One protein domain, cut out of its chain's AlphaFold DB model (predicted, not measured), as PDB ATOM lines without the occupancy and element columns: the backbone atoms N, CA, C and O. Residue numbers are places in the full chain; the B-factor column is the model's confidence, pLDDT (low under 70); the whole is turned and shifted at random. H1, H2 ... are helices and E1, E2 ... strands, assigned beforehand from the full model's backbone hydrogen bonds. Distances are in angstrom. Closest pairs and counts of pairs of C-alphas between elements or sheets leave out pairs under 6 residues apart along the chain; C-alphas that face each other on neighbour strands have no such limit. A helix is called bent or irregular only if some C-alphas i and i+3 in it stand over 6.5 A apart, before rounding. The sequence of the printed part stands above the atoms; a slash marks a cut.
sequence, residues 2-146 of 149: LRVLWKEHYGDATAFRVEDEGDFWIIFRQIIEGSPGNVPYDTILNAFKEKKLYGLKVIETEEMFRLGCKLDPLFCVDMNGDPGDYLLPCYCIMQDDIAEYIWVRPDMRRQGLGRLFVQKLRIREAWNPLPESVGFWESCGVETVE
ATOM      1  N   LEU A   2      38.832  36.046  26.736       47.47
ATOM      2  CA  LEU A   2      39.138  37.263  25.947       47.47
ATOM      3  C   LEU A   2      39.118  37.051  24.419       47.47
ATOM      4  O   LEU A   2      38.486  37.800  23.693       47.47
ATOM      5  N   ARG A   3      39.713  35.959  23.927       51.41
ATOM      6  CA  ARG A   3      39.831  35.673  22.481       51.41
ATOM      7  C   ARG A   3      38.506  35.428  21.740       51.41
ATOM      8  O   ARG A   3      38.503  35.436  20.517       51.41
ATOM      9  N   VAL A   4      37.407  35.172  22.458       48.16
ATOM     10  CA  VAL A   4      36.073  34.977  21.855       48.16
ATOM     11  C   VAL A   4      35.395  36.323  21.585       48.16
ATOM     12  O   VAL A   4      34.724  36.448  20.569       48.16
ATOM     13  N   LEU A   5      35.641  37.333  22.429       52.41
ATOM     14  CA  LEU A   5      35.068  38.680  22.293       52.41
ATOM     15  C   LEU A   5      35.591  39.402  21.042       52.41
ATOM     16  O   LEU A   5      34.847  40.085  20.354       52.41
ATOM     17  N   TRP A   6      36.857  39.189  20.678       60.75
ATOM     18  CA  TRP A   6      37.480  39.925  19.568       60.75
ATOM     19  C   TRP A   6      37.075  39.438  18.179       60.75
ATOM     20  O   TRP A   6      37.251  40.164  17.204       60.75
ATOM     21  N   LYS A   7      36.537  38.219  18.068       60.75
ATOM     22  CA  LYS A   7      36.156  37.642  16.776       60.75
ATOM     23  C   LYS A   7      35.055  38.453  16.089       60.75
ATOM     24  O   LYS A   7      35.037  38.517  14.863       60.75
ATOM     25  N   GLU A   8      34.172  39.075  16.868       66.75
ATOM     26  CA  GLU A   8      33.097  39.933  16.357       66.75
ATOM     27  C   GLU A   8      33.648  41.193  15.672       66.75
ATOM     28  O   GLU A   8      33.053  41.672  14.712       66.75
ATOM     29  N   HIS A   9      34.842  41.646  16.067       69.06
ATOM     30  CA  HIS A   9      35.509  42.830  15.520       69.06
ATOM     31  C   HIS A   9      36.480  42.528  14.370       69.06
ATOM     32  O   HIS A   9      37.023  43.444  13.761       69.06
ATOM     33  N   TYR A  10      36.720  41.257  14.016       68.56
ATOM     34  CA  TYR A  10      37.657  40.937  12.926       68.56
ATOM     35  C   TYR A  10      37.193  41.477  11.568       68.56
ATOM     36  O   TYR A  10      38.032  41.769  10.720       68.56
ATOM     37  N   GLY A  11      35.886  41.660  11.357       65.44
ATOM     38  CA  GLY A  11      35.365  42.317  10.150       65.44
ATOM     39  C   GLY A  11      35.844  43.767   9.992       65.44
ATOM     40  O   GLY A  11      36.070  44.229   8.868       65.44
ATOM     41  N   ASP A  12      36.094  44.437  11.117       80.81
ATOM     42  CA  ASP A  12      36.542  45.829  11.188       80.81
ATOM     43  C   ASP A  12      38.064  45.961  11.056       80.81
ATOM     44  O   ASP A  12      38.602  47.069  11.017       80.81
ATOM     45  N   ALA A  13      38.777  44.835  10.938       87.50
ATOM     46  CA  ALA A  13      40.219  44.847  10.793       87.50
ATOM     47  C   ALA A  13      40.651  45.621   9.541       87.50
ATOM     48  O   ALA A  13      40.098  45.483   8.437       87.50
ATOM     49  N   THR A  14      41.693  46.417   9.725       91.19
ATOM     50  CA  THR A  14      42.360  47.183   8.683       91.19
ATOM     51  C   THR A  14      43.720  46.561   8.412       91.19
ATOM     52  O   THR A  14      44.474  46.274   9.341       91.19
ATOM     53  N   ALA A  15      44.030  46.342   7.136       94.75
ATOM     54  CA  ALA A  15      45.380  45.983   6.732       94.75
ATOM     55  C   ALA A  15      46.240  47.240   6.647       94.75
ATOM     56  O   ALA A  15      45.795  48.264   6.127       94.75
ATOM     57  N   PHE A  16      47.460  47.160   7.158       94.75
ATOM     58  CA  PHE A  16      48.400  48.272   7.156       94.75
ATOM     59  C   PHE A  16      49.802  47.767   6.830       94.75
ATOM     60  O   PHE A  16      50.143  46.616   7.113       94.75
ATOM     61  N   ARG A  17      50.606  48.628   6.208       96.69
ATOM     62  CA  ARG A  17      52.025  48.360   5.994       96.69
ATOM     63  C   ARG A  17      52.769  48.607   7.299       96.69
ATOM     64  O   ARG A  17      52.578  49.651   7.915       96.69
ATOM     65  N   VAL A  18      53.606  47.660   7.702       94.44
ATOM     66  CA  VAL A  18      54.418  47.771   8.915       94.44
ATOM     67  C   VAL A  18      55.627  48.640   8.583       94.44
ATOM     68  O   VAL A  18      56.518  48.211   7.854       94.44
ATOM     69  N   GLU A  19      55.622  49.880   9.065       93.44
ATOM     70  CA  GLU A  19      56.702  50.854   8.832       93.44
ATOM     71  C   GLU A  19      57.469  51.210  10.108       93.44
ATOM     72  O   GLU A  19      58.630  51.608  10.023       93.44
ATOM     73  N   ASP A  20      56.834  51.052  11.269       91.12
ATOM     74  CA  ASP A  20      57.415  51.336  12.576       91.12
ATOM     75  C   ASP A  20      58.089  50.092  13.179       91.12
ATOM     76  O   ASP A  20      57.602  48.964  13.045       91.12
ATOM     77  N   GLU A  21      59.224  50.291  13.853       89.44
ATOM     78  CA  GLU A  21      59.967  49.196  14.486       89.44
ATOM     79  C   GLU A  21      59.201  48.572  15.661       89.44
ATOM     80  O   GLU A  21      59.309  47.367  15.888       89.44
ATOM     81  N   GLY A  22      58.418  49.355  16.405       86.94
ATOM     82  CA  GLY A  22      57.584  48.875  17.503       86.94
ATOM     83  C   GLY A  22      56.540  47.873  17.017       86.94
ATOM     84  O   GLY A  22      56.501  46.744  17.513       86.94
ATOM     85  N   ASP A  23      55.775  48.241  15.986       86.19
ATOM     86  CA  ASP A  23      54.801  47.346  15.345       86.19
ATOM     87  C   ASP A  23      55.471  46.065  14.831       86.19
ATOM     88  O   ASP A  23      54.963  44.954  15.030       86.19
ATOM     89  N   PHE A  24      56.649  46.204  14.208       90.88
ATOM     90  CA  PHE A  24      57.438  45.064  13.747       90.88
ATOM     91  C   PHE A  24      57.783  44.114  14.895       90.88
ATOM     92  O   PHE A  24      57.518  42.916  14.791       90.88
ATOM     93  N   TRP A  25      58.341  44.617  16.001       86.94
ATOM     94  CA  TRP A  25      58.752  43.769  17.121       86.94
ATOM     95  C   TRP A  25      57.573  43.105  17.827       86.94
ATOM     96  O   TRP A  25      57.705  41.962  18.275       86.94
ATOM     97  N   ILE A  26      56.414  43.764  17.883       84.06
ATOM     98  CA  ILE A  26      55.185  43.171  18.420       84.06
ATOM     99  C   ILE A  26      54.759  41.981  17.557       84.06
ATOM    100  O   ILE A  26      54.596  40.877  18.081       84.06
ATOM    101  N   ILE A  27      54.653  42.163  16.236       84.94
ATOM    102  CA  ILE A  27      54.299  41.081  15.306       84.94
ATOM    103  C   ILE A  27      55.351  39.967  15.359       84.94
ATOM    104  O   ILE A  27      55.009  38.792  15.496       84.94
ATOM    105  N   PHE A  28      56.635  40.316  15.309       86.81
ATOM    106  CA  PHE A  28      57.740  39.362  15.299       86.81
ATOM    107  C   PHE A  28      57.786  38.507  16.569       86.81
ATOM    108  O   PHE A  28      57.984  37.292  16.503       86.81
ATOM    109  N   ARG A  29      57.497  39.100  17.730       84.38
ATOM    110  CA  ARG A  29      57.347  38.359  18.984       84.38
ATOM    111  C   ARG A  29      56.237  37.310  18.903       84.38
ATOM    112  O   ARG A  29      56.441  36.186  19.357       84.38
ATOM    113  N   GLN A  30      55.099  37.630  18.284       81.94
ATOM    114  CA  GLN A  30      54.009  36.662  18.101       81.94
ATOM    115  C   GLN A  30      54.393  35.493  17.201       81.94
ATOM    116  O   GLN A  30      53.918  34.378  17.411       81.94
ATOM    117  N   ILE A  31      55.248  35.735  16.209       82.19
ATOM    118  CA  ILE A  31      55.787  34.698  15.324       82.19
ATOM    119  C   ILE A  31      56.681  33.742  16.128       82.19
ATOM    120  O   ILE A  31      56.524  32.526  16.022       82.19
ATOM    121  N   ILE A  32      57.566  34.279  16.975       79.88
ATOM    122  CA  ILE A  32      58.443  33.483  17.850       79.88
ATOM    123  C   ILE A  32      57.619  32.653  18.843       79.88
ATOM    124  O   ILE A  32      57.814  31.444  18.955       79.88
ATOM    125  N   GLU A  33      56.680  33.285  19.553       79.38
ATOM    126  CA  GLU A  33      55.854  32.630  20.579       79.38
ATOM    127  C   GLU A  33      54.846  31.637  19.972       79.38
ATOM    128  O   GLU A  33      54.493  30.633  20.588       79.38
ATOM    129  N   GLY A  34      54.378  31.912  18.753       66.12
ATOM    130  CA  GLY A  34      53.313  31.185  18.071       66.12
ATOM    131  C   GLY A  34      53.766  30.056  17.150       66.12
ATOM    132  O   GLY A  34      52.910  29.437  16.526       66.12
ATOM    133  N   SER A  35      55.066  29.768  17.071       70.38
ATOM    134  CA  SER A  35      55.727  28.995  16.009       70.38
ATOM    135  C   SER A  35      55.837  29.772  14.687       70.38
ATOM    136  O   SER A  35      54.814  30.113  14.079       70.38
ATOM    137  N   PRO A  36      57.063  29.975  14.166       62.34
ATOM    138  CA  PRO A  36      57.295  30.774  12.964       62.34
ATOM    139  C   PRO A  36      56.702  30.173  11.684       62.34
ATOM    140  O   PRO A  36      56.683  30.819  10.636       62.34
ATOM    141  N   GLY A  37      56.193  28.938  11.746       67.56
ATOM    142  CA  GLY A  37      55.909  28.155  10.553       67.56
ATOM    143  C   GLY A  37      57.210  27.848   9.810       67.56
ATOM    144  O   GLY A  37      58.220  27.542  10.438       67.56
ATOM    145  N   ASN A  38      57.171  27.947   8.480       73.44
ATOM    146  CA  ASN A  38      58.286  27.601   7.593       73.44
ATOM    147  C   ASN A  38      59.045  28.830   7.055       73.44
ATOM    148  O   ASN A  38      59.841  28.691   6.130       73.44
ATOM    149  N   VAL A  39      58.788  30.035   7.581       79.88
ATOM    150  CA  VAL A  39      59.402  31.273   7.073       79.88
ATOM    151  C   VAL A  39      60.648  31.609   7.897       79.88
ATOM    152  O   VAL A  39      60.533  31.775   9.115       79.88
ATOM    153  N   PRO A  40      61.839  31.723   7.278       86.88
ATOM    154  CA  PRO A  40      63.043  32.149   7.983       86.88
ATOM    155  C   PRO A  40      62.885  33.553   8.578       86.88
ATOM    156  O   PRO A  40      62.327  34.451   7.949       86.88
ATOM    157  N   TYR A  41      63.433  33.768   9.774       88.56
ATOM    158  CA  TYR A  41      63.363  35.067  10.450       88.56
ATOM    159  C   TYR A  41      63.978  36.208   9.632       88.56
ATOM    160  O   TYR A  41      63.409  37.298   9.582       88.56
ATOM    161  N   ASP A  42      65.083  35.941   8.934       91.69
ATOM    162  CA  ASP A  42      65.736  36.930   8.074       91.69
ATOM    163  C   ASP A  42      64.849  37.347   6.897       91.69
ATOM    164  O   ASP A  42      64.861  38.514   6.514       91.69
ATOM    165  N   THR A  43      64.019  36.442   6.363       91.69
ATOM    166  CA  THR A  43      63.040  36.774   5.316       91.69
ATOM    167  C   THR A  43      62.026  37.792   5.831       91.69
ATOM    168  O   THR A  43      61.737  38.771   5.148       91.69
ATOM    169  N   ILE A  44      61.531  37.616   7.059       92.81
ATOM    170  CA  ILE A  44      60.565  38.538   7.674       92.81
ATOM    171  C   ILE A  44      61.218  39.902   7.946       92.81
ATOM    172  O   ILE A  44      60.638  40.943   7.638       92.81
ATOM    173  N   LEU A  45      62.445  39.908   8.479       94.38
ATOM    174  CA  LEU A  45      63.195  41.141   8.733       94.38
ATOM    175  C   LEU A  45      63.518  41.896   7.434       94.38
ATOM    176  O   LEU A  45      63.416  43.122   7.389       94.38
ATOM    177  N   ASN A  46      63.902  41.185   6.374       96.06
ATOM    178  CA  ASN A  46      64.165  41.792   5.071       96.06
ATOM    179  C   ASN A  46      62.878  42.339   4.449       96.06
ATOM    180  O   ASN A  46      62.885  43.470   3.974       96.06
ATOM    181  N   ALA A  47      61.758  41.620   4.550       96.38
ATOM    182  CA  ALA A  47      60.461  42.119   4.100       96.38
ATOM    183  C   ALA A  47      60.059  43.426   4.805       96.38
ATOM    184  O   ALA A  47      59.537  44.334   4.159       96.38
ATOM    185  N   PHE A  48      60.338  43.562   6.106       96.50
ATOM    186  CA  PHE A  48      60.143  44.825   6.822       96.50
ATOM    187  C   PHE A  48      61.028  45.944   6.252       96.50
ATOM    188  O   PHE A  48      60.519  46.991   5.851       96.50
ATOM    189  N   LYS A  49      62.340  45.701   6.117       96.69
ATOM    190  CA  LYS A  49      63.299  46.675   5.558       96.69
ATOM    191  C   LYS A  49      62.954  47.106   4.129       96.69
ATOM    192  O   LYS A  49      63.153  48.263   3.766       96.69
ATOM    193  N   GLU A  50      62.418  46.188   3.331       96.94
ATOM    194  CA  GLU A  50      61.996  46.414   1.945       96.94
ATOM    195  C   GLU A  50      60.582  46.999   1.821       96.94
ATOM    196  O   GLU A  50      60.116  47.228   0.707       96.94
ATOM    197  N   LYS A  51      59.893  47.279   2.938       96.38
ATOM    198  CA  LYS A  51      58.516  47.809   2.963       96.38
ATOM    199  C   LYS A  51      57.490  46.880   2.296       96.38
ATOM    200  O   LYS A  51      56.511  47.344   1.709       96.38
ATOM    201  N   LYS A  52      57.710  45.571   2.421       97.56
ATOM    202  CA  LYS A  52      56.862  44.479   1.913       97.56
ATOM    203  C   LYS A  52      56.059  43.768   3.006       97.56
ATOM    204  O   LYS A  52      55.282  42.866   2.701       97.56
ATOM    205  N   LEU A  53      56.254  44.136   4.274       97.38
ATOM    206  CA  LEU A  53      55.572  43.523   5.412       97.38
ATOM    207  C   LEU A  53      54.275  44.266   5.756       97.38
ATOM    208  O   LEU A  53      54.268  45.483   5.939       97.38
ATOM    209  N   TYR A  54      53.189  43.513   5.903       97.50
ATOM    210  CA  TYR A  54      51.862  44.014   6.244       97.50
ATOM    211  C   TYR A  54      51.288  43.269   7.450       97.50
ATOM    212  O   TYR A  54      51.483  42.062   7.603       97.50
ATOM    213  N   GLY A  55      50.543  43.992   8.282       94.62
ATOM    214  CA  GLY A  55      49.806  43.469   9.429       94.62
ATOM    215  C   GLY A  55      48.300  43.707   9.298       94.62
ATOM    216  O   GLY A  55      47.841  44.418   8.400       94.62
ATOM    217  N   LEU A  56      47.528  43.121  10.215       92.69
ATOM    218  CA  LEU A  56      46.136  43.507  10.452       92.69
ATOM    219  C   LEU A  56      46.020  44.137  11.836       92.69
ATOM    220  O   LEU A  56      46.603  43.637  12.797       92.69
ATOM    221  N   LYS A  57      45.219  45.191  11.937       88.56
ATOM    222  CA  LYS A  57      44.904  45.851  13.201       88.56
ATOM    223  C   LYS A  57      43.416  46.121  13.336       88.56
ATOM    224  O   LYS A  57      42.733  46.288  12.325       88.56
ATOM    225  N   VAL A  58      42.919  46.170  14.562       85.25
ATOM    226  CA  VAL A  58      41.572  46.662  14.880       85.25
ATOM    227  C   VAL A  58      41.702  47.878  15.787       85.25
ATOM    228  O   VAL A  58      42.582  47.903  16.644       85.25
ATOM    229  N   ILE A  59      40.830  48.869  15.599       78.69
ATOM    230  CA  ILE A  59      40.747  50.007  16.519       78.69
ATOM    231  C   ILE A  59      40.260  49.463  17.862       78.69
ATOM    232  O   ILE A  59      39.218  48.802  17.917       78.69
ATOM    233  N   GLU A  60      41.011  49.706  18.935       73.00
ATOM    234  CA  GLU A  60      40.620  49.244  20.261       73.00
ATOM    235  C   GLU A  60      39.356  49.971  20.732       73.00
ATOM    236  O   GLU A  60      39.277  51.199  20.729       73.00
ATOM    237  N   THR A  61      38.351  49.213  21.175       72.88
ATOM    238  CA  THR A  61      37.242  49.795  21.941       72.88
ATOM    239  C   THR A  61      37.637  49.908  23.413       72.88
ATOM    240  O   THR A  61      38.470  49.149  23.917       72.88
ATOM    241  N   GLU A  62      36.996  50.819  24.144       73.00
ATOM    242  CA  GLU A  62      37.212  50.992  25.586       73.00
ATOM    243  C   GLU A  62      36.950  49.689  26.371       73.00
ATOM    244  O   GLU A  62      37.647  49.369  27.336       73.00
ATOM    245  N   GLU A  63      35.990  48.877  25.916       71.38
ATOM    246  CA  GLU A  63      35.736  47.549  26.472       71.38
ATOM    247  C   GLU A  63      36.893  46.580  26.195       71.38
ATOM    248  O   GLU A  63      37.266  45.816  27.096       71.38
ATOM    249  N   MET A  64      37.505  46.652  25.000       67.94
ATOM    250  CA  MET A  64      38.680  45.842  24.672       67.94
ATOM    251  C   MET A  64      39.834  46.130  25.618       67.94
ATOM    252  O   MET A  64      40.388  45.226  26.251       67.94
ATOM    253  N   PHE A  65      40.132  47.417  25.746       70.19
ATOM    254  CA  PHE A  65      41.200  47.930  26.578       70.19
ATOM    255  C   PHE A  65      41.000  47.540  28.045       70.19
ATOM    256  O   PHE A  65      41.878  46.933  28.659       70.19
ATOM    257  N   ARG A  66      39.807  47.782  28.602       68.62
ATOM    258  CA  ARG A  66      39.495  47.505  30.015       68.62
ATOM    259  C   ARG A  66      39.637  46.028  30.391       68.62
ATOM    260  O   ARG A  66      40.004  45.720  31.526       68.62
ATOM    261  N   LEU A  67      39.313  45.118  29.471       65.06
ATOM    262  CA  LEU A  67      39.363  43.672  29.702       65.06
ATOM    263  C   LEU A  67      40.734  43.056  29.374       65.06
ATOM    264  O   LEU A  67      41.118  42.069  30.006       65.06
ATOM    265  N   GLY A  68      41.455  43.604  28.391       58.53
ATOM    266  CA  GLY A  68      42.641  42.982  27.802       58.53
ATOM    267  C   GLY A  68      43.991  43.616  28.151       58.53
ATOM    268  O   GLY A  68      44.975  42.878  28.234       58.53
ATOM    269  N   CYS A  69      44.059  44.924  28.448       56.22
ATOM    270  CA  CYS A  69      45.335  45.655  28.558       56.22
ATOM    271  C   CYS A  69      46.262  45.164  29.688       56.22
ATOM    272  O   CYS A  69      47.468  45.383  29.652       56.22
ATOM    273  N   LYS A  70      45.723  44.457  30.692       53.53
ATOM    274  CA  LYS A  70      46.505  43.884  31.805       53.53
ATOM    275  C   LYS A  70      46.983  42.447  31.568       53.53
ATOM    276  O   LYS A  70      47.678  41.910  32.429       53.53
ATOM    277  N   LEU A  71      46.574  41.797  30.476       53.84
ATOM    278  CA  LEU A  71      46.697  40.342  30.315       53.84
ATOM    279  C   LEU A  71      47.296  39.879  28.979       53.84
ATOM    280  O   LEU A  71      47.695  38.717  28.902       53.84
ATOM    281  N   ASP A  72      47.366  40.724  27.946       58.59
ATOM    282  CA  ASP A  72      47.811  40.311  26.608       58.59
ATOM    283  C   ASP A  72      48.851  41.303  26.031       58.59
ATOM    284  O   ASP A  72      48.536  42.480  25.868       58.59
ATOM    285  N   PRO A  73      50.092  40.862  25.729       54.84
ATOM    286  CA  PRO A  73      51.158  41.722  25.198       54.84
ATOM    287  C   PRO A  73      50.902  42.241  23.772       54.84
ATOM    288  O   PRO A  73      51.748  42.947  23.236       54.84
ATOM    289  N   LEU A  74      49.779  41.866  23.148       57.41
ATOM    290  CA  LEU A  74      49.325  42.373  21.849       57.41
ATOM    291  C   LEU A  74      48.627  43.742  21.905       57.41
ATOM    292  O   LEU A  74      48.392  44.335  20.853       57.41
ATOM    293  N   PHE A  75      48.275  44.227  23.098       59.09
ATOM    294  CA  PHE A  75      47.675  45.551  23.265       59.09
ATOM    295  C   PHE A  75      48.738  46.638  23.102       59.09
ATOM    296  O   PHE A  75      49.723  46.662  23.846       59.09
ATOM    297  N   CYS A  76      48.517  47.539  22.146       56.50
ATOM    298  CA  CYS A  76      49.356  48.716  21.968       56.50
ATOM    299  C   CYS A  76      48.693  49.873  22.709       56.50
ATOM    300  O   CYS A  76      47.631  50.345  22.314       56.50
ATOM    301  N   VAL A  77      49.321  50.324  23.794       53.53
ATOM    302  CA  VAL A  77      48.972  51.601  24.422       53.53
ATOM    303  C   VAL A  77      49.754  52.709  23.730       53.53
ATOM    304  O   VAL A  77      50.926  52.518  23.396       53.53
ATOM    305  N   ASP A  78      49.125  53.855  23.494       57.97
ATOM    306  CA  ASP A  78      49.853  55.015  22.983       57.97
ATOM    307  C   ASP A  78      50.792  55.609  24.063       57.97
ATOM    308  O   ASP A  78      50.861  55.134  25.203       57.97
ATOM    309  N   MET A  79      51.536  56.672  23.728       51.84
ATOM    310  CA  MET A  79      52.450  57.326  24.683       51.84
ATOM    311  C   MET A  79      51.747  57.945  25.906       51.84
ATOM    312  O   MET A  79      52.417  58.253  26.892       51.84
ATOM    313  N   ASN A  80      50.428  58.134  25.853       53.53
ATOM    314  CA  ASN A  80      49.613  58.674  26.939       53.53
ATOM    315  C   ASN A  80      48.953  57.569  27.782       53.53
ATOM    316  O   ASN A  80      48.382  57.863  28.833       53.53
ATOM    317  N   GLY A  81      49.080  56.302  27.372       56.66
ATOM    318  CA  GLY A  81      48.412  55.170  28.005       56.66
ATOM    319  C   GLY A  81      46.963  54.983  27.550       56.66
ATOM    320  O   GLY A  81      46.233  54.238  28.207       56.66
ATOM    321  N   ASP A  82      46.558  55.640  26.462       58.28
ATOM    322  CA  ASP A  82      45.230  55.528  25.864       58.28
ATOM    323  C   ASP A  82      45.147  54.317  24.907       58.28
ATOM    324  O   ASP A  82      46.183  53.837  24.422       58.28
ATOM    325  N   PRO A  83      43.930  53.789  24.637       58.72
ATOM    326  CA  PRO A  83      43.728  52.687  23.698       58.72
ATOM    327  C   PRO A  83      44.229  53.056  22.301       58.72
ATOM    328  O   PRO A  83      43.826  54.077  21.736       58.72
ATOM    329  N   GLY A  84      45.105  52.220  21.752       70.19
ATOM    330  CA  GLY A  84      45.659  52.386  20.416       70.19
ATOM    331  C   GLY A  84      45.000  51.448  19.410       70.19
ATOM    332  O   GLY A  84      43.783  51.251  19.378       70.19
ATOM    333  N   ASP A  85      45.832  50.853  18.565       76.12
ATOM    334  CA  ASP A  85      45.435  49.772  17.673       76.12
ATOM    335  C   ASP A  85      45.810  48.416  18.288       76.12
ATOM    336  O   ASP A  85      46.932  48.222  18.755       76.12
ATOM    337  N   TYR A  86      44.916  47.431  18.215       78.38
ATOM    338  CA  TYR A  86      45.239  46.056  18.591       78.38
ATOM    339  C   TYR A  86      45.781  45.311  17.375       78.38
ATOM    340  O   TYR A  86      45.050  45.050  16.408       78.38
ATOM    341  N   LEU A  87      47.064  44.948  17.424       84.81
ATOM    342  CA  LEU A  87      47.723  44.207  16.354       84.81
ATOM    343  C   LEU A  87      47.325  42.731  16.405       84.81
ATOM    344  O   LEU A  87      47.565  42.015  17.377       84.81
ATOM    345  N   LEU A  88      46.728  42.247  15.319       86.56
ATOM    346  CA  LEU A  88      46.380  40.839  15.189       86.56
ATOM    347  C   LEU A  88      47.655  40.022  14.905       86.56
ATOM    348  O   LEU A  88      48.481  40.448  14.098       86.56
ATOM    349  N   PRO A  89      47.828  38.828  15.509       86.31
ATOM    350  CA  PRO A  89      49.044  38.021  15.393       86.31
ATOM    351  C   PRO A  89      49.068  37.260  14.062       86.31
ATOM    352  O   PRO A  89      48.925  36.034  13.979       86.31
ATOM    353  N   CYS A  90      49.191  38.022  12.992       90.25
ATOM    354  CA  CYS A  90      49.249  37.564  11.624       90.25
ATOM    355  C   CYS A  90      49.998  38.599  10.786       90.25
ATOM    356  O   CYS A  90      49.970  39.788  11.094       90.25
ATOM    357  N   TYR A  91      50.644  38.146   9.719       94.50
ATOM    358  CA  TYR A  91      51.328  39.031   8.786       94.50
ATOM    359  C   TYR A  91      51.161  38.539   7.353       94.50
ATOM    360  O   TYR A  91      50.864  37.365   7.104       94.50
ATOM    361  N   CYS A  92      51.393  39.451   6.417       96.31
ATOM    362  CA  CYS A  92      51.547  39.157   5.007       96.31
ATOM    363  C   CYS A  92      52.853  39.775   4.499       96.31
ATOM    364  O   CYS A  92      53.161  40.921   4.822       96.31
ATOM    365  N   ILE A  93      53.624  39.007   3.733       96.25
ATOM    366  CA  ILE A  93      54.726  39.519   2.917       96.25
ATOM    367  C   ILE A  93      54.218  39.536   1.485       96.25
ATOM    368  O   ILE A  93      53.781  38.501   0.975       96.25
ATOM    369  N   MET A  94      54.251  40.704   0.857       96.25
ATOM    370  CA  MET A  94      53.778  40.862  -0.511       96.25
ATOM    371  C   MET A  94      54.538  41.949  -1.261       96.25
ATOM    372  O   MET A  94      55.067  42.892  -0.667       96.25
ATOM    373  N   GLN A  95      54.503  41.840  -2.583       94.69
ATOM    374  CA  GLN A  95      54.953  42.860  -3.513       94.69
ATOM    375  C   GLN A  95      53.822  43.143  -4.510       94.69
ATOM    376  O   GLN A  95      53.283  42.222  -5.113       94.69
ATOM    377  N   ASP A  96      53.449  44.417  -4.649       93.81
ATOM    378  CA  ASP A  96      52.322  44.877  -5.471       93.81
ATOM    379  C   ASP A  96      50.983  44.206  -5.110       93.81
ATOM    380  O   ASP A  96      50.405  44.562  -4.087       93.81
ATOM    381  N   ASP A  97      50.476  43.271  -5.914       95.31
ATOM    382  CA  ASP A  97      49.288  42.448  -5.635       95.31
ATOM    383  C   ASP A  97      49.603  40.942  -5.536       95.31
ATOM    384  O   ASP A  97      48.689  40.109  -5.524       95.31
ATOM    385  N   ILE A  98      50.888  40.599  -5.386       96.94
ATOM    386  CA  ILE A  98      51.403  39.231  -5.296       96.94
ATOM    387  C   ILE A  98      51.838  38.938  -3.858       96.94
ATOM    388  O   ILE A  98      52.765  39.555  -3.324       96.94
ATOM    389  N   ALA A  99      51.177  37.979  -3.212       97.00
ATOM    390  CA  ALA A  99      51.540  37.527  -1.877       97.00
ATOM    391  C   ALA A  99      52.620  36.443  -1.937       97.00
ATOM    392  O   ALA A  99      52.415  35.388  -2.530       97.00
ATOM    393  N   GLU A 100      53.740  36.675  -1.258       94.62
ATOM    394  CA  GLU A 100      54.782  35.662  -1.052       94.62
ATOM    395  C   GLU A 100      54.448  34.794   0.168       94.62
ATOM    396  O   GLU A 100      54.589  33.574   0.148       94.62
ATOM    397  N   TYR A 101      53.959  35.424   1.242       93.44
ATOM    398  CA  TYR A 101      53.611  34.731   2.477       93.44
ATOM    399  C   TYR A 101      52.367  35.335   3.122       93.44
ATOM    400  O   TYR A 101      52.233  36.551   3.239       93.44
ATOM    401  N   ILE A 102      51.491  34.472   3.638       94.12
ATOM    402  CA  ILE A 102      50.532  34.821   4.688       94.12
ATOM    403  C   ILE A 102      50.767  33.871   5.847       94.12
ATOM    404  O   ILE A 102      50.713  32.649   5.696       94.12
ATOM    405  N   TRP A 103      50.962  34.436   7.029       92.88
ATOM    406  CA  TRP A 103      51.045  33.672   8.257       92.88
ATOM    407  C   TRP A 103      49.989  34.154   9.239       92.88
ATOM    408  O   TRP A 103      49.765  35.347   9.437       92.88
ATOM    409  N   VAL A 104      49.343  33.188   9.880       89.94
ATOM    410  CA  VAL A 104      48.407  33.408  10.979       89.94
ATOM    411  C   VAL A 104      48.827  32.484  12.109       89.94
ATOM    412  O   VAL A 104      49.018  31.278  11.871       89.94
ATOM    413  N   ARG A 105      48.927  33.033  13.328       86.62
ATOM    414  CA  ARG A 105      49.251  32.262  14.533       86.62
ATOM    415  C   ARG A 105      48.371  31.003  14.612       86.62
ATOM    416  O   ARG A 105      47.162  31.113  14.392       86.62
ATOM    417  N   PRO A 106      48.926  29.800  14.867       86.25
ATOM    418  CA  PRO A 106      48.207  28.530  14.738       86.25
ATOM    419  C   PRO A 106      46.869  28.458  15.476       86.25
ATOM    420  O   PRO A 106      45.885  27.968  14.924       86.25
ATOM    421  N   ASP A 107      46.815  29.001  16.687       81.31
ATOM    422  CA  ASP A 107      45.627  29.058  17.542       81.31
ATOM    423  C   ASP A 107      44.560  30.074  17.081       81.31
ATOM    424  O   ASP A 107      43.448  30.084  17.605       81.31
ATOM    425  N   MET A 108      44.879  30.908  16.088       81.06
ATOM    426  CA  MET A 108      43.991  31.899  15.470       81.06
ATOM    427  C   MET A 108      43.681  31.589  14.000       81.06
ATOM    428  O   MET A 108      42.993  32.353  13.315       81.06
ATOM    429  N   ARG A 109      44.129  30.432  13.500       85.25
ATOM    430  CA  ARG A 109      43.751  29.935  12.172       85.25
ATOM    431  C   ARG A 109      42.262  29.592  12.118       85.25
ATOM    432  O   ARG A 109      41.611  29.358  13.132       85.25
ATOM    433  N   ARG A 110      41.721  29.544  10.895       84.50
ATOM    434  CA  ARG A 110      40.292  29.280  10.606       84.50
ATOM    435  C   ARG A 110      39.321  30.318  11.192       84.50
ATOM    436  O   ARG A 110      38.125  30.063  11.261       84.50
ATOM    437  N   GLN A 111      39.819  31.504  11.547       84.81
ATOM    438  CA  GLN A 111      39.005  32.649  11.977       84.81
ATOM    439  C   GLN A 111      38.814  33.708  10.877       84.81
ATOM    440  O   GLN A 111      38.282  34.775  11.143       84.81
ATOM    441  N   GLY A 112      39.261  33.437   9.646       88.88
ATOM    442  CA  GLY A 112      39.107  34.356   8.511       88.88
ATOM    443  C   GLY A 112      40.234  35.380   8.326       88.88
ATOM    444  O   GLY A 112      40.249  36.041   7.297       88.88
ATOM    445  N   LEU A 113      41.223  35.456   9.226       90.50
ATOM    446  CA  LEU A 113      42.320  36.440   9.149       90.50
ATOM    447  C   LEU A 113      43.110  36.397   7.830       90.50
ATOM    448  O   LEU A 113      43.350  37.432   7.220       90.50
ATOM    449  N   GLY A 114      43.436  35.202   7.327       93.56
ATOM    450  CA  GLY A 114      44.085  35.077   6.016       93.56
ATOM    451  C   GLY A 114      43.214  35.606   4.869       93.56
ATOM    452  O   GLY A 114      43.715  36.269   3.969       93.56
ATOM    453  N   ARG A 115      41.892  35.383   4.924       95.00
ATOM    454  CA  ARG A 115      40.956  35.918   3.918       95.00
ATOM    455  C   ARG A 115      40.855  37.440   3.999       95.00
ATOM    456  O   ARG A 115      40.730  38.085   2.964       95.00
ATOM    457  N   LEU A 116      40.933  38.005   5.205       95.00
ATOM    458  CA  LEU A 116      40.958  39.454   5.395       95.00
ATOM    459  C   LEU A 116      42.185  40.077   4.733       95.00
ATOM    460  O   LEU A 116      42.026  41.089   4.061       95.00
ATOM    461  N   PHE A 117      43.366  39.458   4.830       96.31
ATOM    462  CA  PHE A 117      44.524  39.918   4.060       96.31
ATOM    463  C   PHE A 117      44.240  39.926   2.559       96.31
ATOM    464  O   PHE A 117      44.383  40.976   1.938       96.31
ATOM    465  N   VAL A 118      43.757  38.812   1.997       97.00
ATOM    466  CA  VAL A 118      43.435  38.725   0.560       97.00
ATOM    467  C   VAL A 118      42.482  39.840   0.126       97.00
ATOM    468  O   VAL A 118      42.734  40.527  -0.860       97.00
ATOM    469  N   GLN A 119      41.421  40.082   0.896       95.31
ATOM    470  CA  GLN A 119      40.422  41.103   0.580       95.31
ATOM    471  C   GLN A 119      40.954  42.533   0.731       95.31
ATOM    472  O   GLN A 119      40.760  43.364  -0.156       95.31
ATOM    473  N   LYS A 120      41.593  42.843   1.864       95.44
ATOM    474  CA  LYS A 120      41.999  44.211   2.221       95.44
ATOM    475  C   LYS A 120      43.224  44.662   1.424       95.44
ATOM    476  O   LYS A 120      43.284  45.826   1.042       95.44
ATOM    477  N   LEU A 121      44.150  43.745   1.139       96.62
ATOM    478  CA  LEU A 121      45.345  43.998   0.326       96.62
ATOM    479  C   LEU A 121      45.111  43.757  -1.173       96.62
ATOM    480  O   LEU A 121      45.984  44.063  -1.974       96.62
ATOM    481  N   ARG A 122      43.925  43.261  -1.560       96.94
ATOM    482  CA  ARG A 122      43.548  42.966  -2.955       96.94
ATOM    483  C   ARG A 122      44.543  42.030  -3.650       96.94
ATOM    484  O   ARG A 122      44.869  42.235  -4.816       96.94
ATOM    485  N   ILE A 123      44.996  41.013  -2.921       97.88
ATOM    486  CA  ILE A 123      45.931  40.007  -3.431       97.88
ATOM    487  C   ILE A 123      45.279  39.281  -4.607       97.88
ATOM    488  O   ILE A 123      44.155  38.787  -4.482       97.88
ATOM    489  N   ARG A 124      45.986  39.229  -5.736       97.12
ATOM    490  CA  ARG A 124      45.554  38.542  -6.958       97.12
ATOM    491  C   ARG A 124      46.291  37.238  -7.183       97.12
ATOM    492  O   ARG A 124      45.673  36.274  -7.627       97.12
ATOM    493  N   GLU A 125      47.567  37.213  -6.822       97.50
ATOM    494  CA  GLU A 125      48.446  36.070  -7.031       97.50
ATOM    495  C   GLU A 125      49.121  35.642  -5.724       97.50
ATOM    496  O   GLU A 125      49.407  36.462  -4.846       97.50
ATOM    497  N   ALA A 126      49.384  34.347  -5.596       96.75
ATOM    498  CA  ALA A 126      50.186  33.756  -4.536       96.75
ATOM    499  C   ALA A 126      51.440  33.130  -5.149       96.75
ATOM    500  O   ALA A 126      51.345  32.205  -5.958       96.75
ATOM    501  N   TRP A 127      52.607  33.629  -4.752       95.12
ATOM    502  CA  TRP A 127      53.896  33.171  -5.252       95.12
ATOM    503  C   TRP A 127      54.397  31.955  -4.480       95.12
ATOM    504  O   TRP A 127      54.582  32.016  -3.266       95.12
ATOM    505  N   ASN A 128      54.658  30.864  -5.203       92.88
ATOM    506  CA  ASN A 128      55.218  29.613  -4.691       92.88
ATOM    507  C   ASN A 128      54.548  29.135  -3.380       92.88
ATOM    508  O   ASN A 128      55.224  28.978  -2.353       92.88
ATOM    509  N   PRO A 129      53.211  28.961  -3.368       92.19
ATOM    510  CA  PRO A 129      52.492  28.600  -2.155       92.19
ATOM    511  C   PRO A 129      52.915  27.213  -1.661       92.19
ATOM    512  O   PRO A 129      53.157  26.295  -2.441       92.19
ATOM    513  N   LEU A 130      52.923  27.020  -0.338       89.69
ATOM    514  CA  LEU A 130      53.111  25.684   0.234       89.69
ATOM    515  C   LEU A 130      52.008  24.741  -0.288       89.69
ATOM    516  O   LEU A 130      50.847  25.173  -0.311       89.69
ATOM    517  N   PRO A 131      52.306  23.471  -0.628       90.62
ATOM    518  CA  PRO A 131      51.314  22.534  -1.161       90.62
ATOM    519  C   PRO A 131      50.052  22.423  -0.293       90.62
ATOM    520  O   PRO A 131      48.932  22.421  -0.798       90.62
ATOM    521  N   GLU A 132      50.205  22.421   1.033       90.31
ATOM    522  CA  GLU A 132      49.089  22.370   1.983       90.31
ATOM    523  C   GLU A 132      48.238  23.654   2.032       90.31
ATOM    524  O   GLU A 132      47.141  23.651   2.595       90.31
ATOM    525  N   SER A 133      48.737  24.756   1.466       90.75
ATOM    526  CA  SER A 133      48.075  26.063   1.438       90.75
ATOM    527  C   SER A 133      47.365  26.368   0.116       90.75
ATOM    528  O   SER A 133      46.541  27.279   0.089       90.75
ATOM    529  N   VAL A 134      47.599  25.592  -0.952       93.50
ATOM    530  CA  VAL A 134      46.990  25.805  -2.283       93.50
ATOM    531  C   VAL A 134      45.464  25.912  -2.200       93.50
ATOM    532  O   VAL A 134      44.887  26.901  -2.644       93.50
ATOM    533  N   GLY A 135      44.808  24.981  -1.498       94.62
ATOM    534  CA  GLY A 135      43.348  25.010  -1.346       94.62
ATOM    535  C   GLY A 135      42.814  26.249  -0.608       94.62
ATOM    536  O   GLY A 135      41.667  26.648  -0.814       94.62
ATOM    537  N   PHE A 136      43.622  26.901   0.239       95.00
ATOM    538  CA  PHE A 136      43.243  28.190   0.827       95.00
ATOM    539  C   PHE A 136      43.207  29.290  -0.241       95.00
ATOM    540  O   PHE A 136      42.206  30.010  -0.306       95.00
ATOM    541  N   TRP A 137      44.237  29.387  -1.084       96.19
ATOM    542  CA  TRP A 137      44.345  30.393  -2.146       96.19
ATOM    543  C   TRP A 137      43.246  30.240  -3.198       96.19
ATOM    544  O   TRP A 137      42.511  31.195  -3.456       96.19
ATOM    545  N   GLU A 138      43.029  29.017  -3.685       95.31
ATOM    546  CA  GLU A 138      41.947  28.696  -4.624       95.31
ATOM    547  C   GLU A 138      40.578  29.087  -4.054       95.31
ATOM    548  O   GLU A 138      39.766  29.729  -4.717       95.31
ATOM    549  N   SER A 139      40.332  28.784  -2.773       96.31
ATOM    550  CA  SER A 139      39.077  29.155  -2.111       96.31
ATOM    551  C   SER A 139      38.891  30.666  -1.920       96.31
ATOM    552  O   SER A 139      37.816  31.100  -1.499       96.31
ATOM    553  N   CYS A 140      39.937  31.466  -2.134       95.94
ATOM    554  CA  CYS A 140      39.884  32.924  -2.141       95.94
ATOM    555  C   CYS A 140      39.809  33.505  -3.562       95.94
ATOM    556  O   CYS A 140      39.683  34.720  -3.686       95.94
ATOM    557  N   GLY A 141      39.864  32.668  -4.605       96.06
ATOM    558  CA  GLY A 141      39.934  33.112  -5.998       96.06
ATOM    559  C   GLY A 141      41.276  33.751  -6.365       96.06
ATOM    560  O   GLY A 141      41.303  34.614  -7.235       96.06
ATOM    561  N   VAL A 142      42.353  33.374  -5.670       96.81
ATOM    562  CA  VAL A 142      43.723  33.850  -5.915       96.81
ATOM    563  C   VAL A 142      44.432  32.859  -6.833       96.81
ATOM    564  O   VAL A 142      44.379  31.654  -6.585       96.81
ATOM    565  N   GLU A 143      45.086  33.360  -7.879       95.31
ATOM    566  CA  GLU A 143      45.887  32.544  -8.796       95.31
ATOM    567  C   GLU A 143      47.204  32.136  -8.127       95.31
ATOM    568  O   GLU A 143      47.831  32.926  -7.425       95.31
ATOM    569  N   THR A 144      47.633  30.891  -8.309       94.25
ATOM    570  CA  THR A 144      48.921  30.421  -7.788       94.25
ATOM    571  C   THR A 144      49.955  30.449  -8.899       94.25
ATOM    572  O   THR A 144      49.757  29.811  -9.933       94.25
ATOM    573  N   VAL A 145      51.064  31.142  -8.669       92.00
ATOM    574  CA  VAL A 145      52.173  31.240  -9.618       92.00
ATOM    575  C   VAL A 145      53.407  30.558  -9.035       92.00
ATOM    576  O   VAL A 145      53.723  30.708  -7.855       92.00
ATOM    577  N   GLU A 146      54.108  29.783  -9.855       86.00
ATOM    578  CA  GLU A 146      55.334  29.078  -9.475       86.00
ATOM    579  C   GLU A 146      56.499  29.581 -10.332       86.00
ATOM    580  O   GLU A 146      56.316  29.983 -11.484       86.00
TER     581      GLU A 146
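This is residues 2 to 146 of the 149 residues of an uncharacterized protein of Guillardia theta (strain CCMP2712) (UniProt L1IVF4). A long, strongly twisted sheet of seven strands runs through the domain, sharply bent in its longest strand, E4, with helices on both faces. H2 and H3 lie side by side over one face; on the other the sheet curls round H5, with H1 and H4 toward one end, while H6 grazes the sheet at the other end, by E6 and E7. The printed part has 145 residues in the order H1 E1 H2 H3 E2 H4 E3 E4 E5 H5 E6 H6 E7, of mixed class, and its branched sheet has parallel and antiparallel pairs. It is compact, with a radius of gyration of the C-alphas of 15.0 A, and only just elongated, spanning 46 by 30 by 25 A.

H1, residues 2 to 12, only just touches H4, residues 62 to 68, with 3 pairs of C-alphas within 8 A, the closest those of Leu 2 and Gly 68, 7.0 A. E1, residues 14 to 17, is antiparallel to E2, residues 53 to 59; N 14 and O 57 are 2.8 A apart, within hydrogen-bond range. H2, residues 21 to 33, and H3, residues 41 to 49, are close but not clearly touching, Phe 24 and Phe 48 having the closest C-alphas, 7.4 A, at a shallow tilt of 18 degrees, opposite ways. E4, residues 83 to 95, bends by 74 degrees at residue 89. On one side of it lies E2 (N 54 and O 92, 2.8 A); on the other side lie E3, residues 75 to 77 (N 84 and O 76, 3.2 A), and E5, residues 98 to 104 (N 91 and O 103, 2.9 A). E3, E4 and E5 form a meander, each strand the antiparallel neighbour of the one before, in two hairpins. H5, residues 113 to 121, comes closest to E1 at the C-alphas of Ala 15 and Lys 120, 5.9 A. E6, residues 125 to 127, is parallel to E5 (N 99 and O 125, 2.8 A) and to E7, residues 143 to 145 (N 126 and O 143, 2.8 A). With H5 and with H6, residues 131 to 138, these make two strand-helix-strand units, parallel neighbour strands with a helix between, E5, H5, E6 and E6, H6, E7, both crossovers right-handed. Every O i to N i+4 pair is within hydrogen-bond range in H2, H3, H4 and H5, against 2 of 4 in H6 and 1 of 7 in H1, where 4 of 8 O i to N i+3 pairs are.

H1 begins at C-alpha 2 (39.138, 37.263, 25.947) and E7 ends at C-alpha 145 (52.173, 31.240, -9.618). From first to last C-alpha E4 is 31.0 A long, E2 19.6 A, H2 18.1 A, E5 17.5 A and H1 17.3 A. H1 and H6 are irregular: C-alphas 8 and 11 are 7.0 A apart, and C-alphas 132 and 135 are 7.1 A apart.

The C-alphas of Asn 80 and Glu 146, the two farthest apart, are 47.3 A apart. The printed part has no cut and no long link. Its mean pLDDT is 83.1; residues 2 to 11, 34, 36 to 37, 64 and 66 to 83 are under 70.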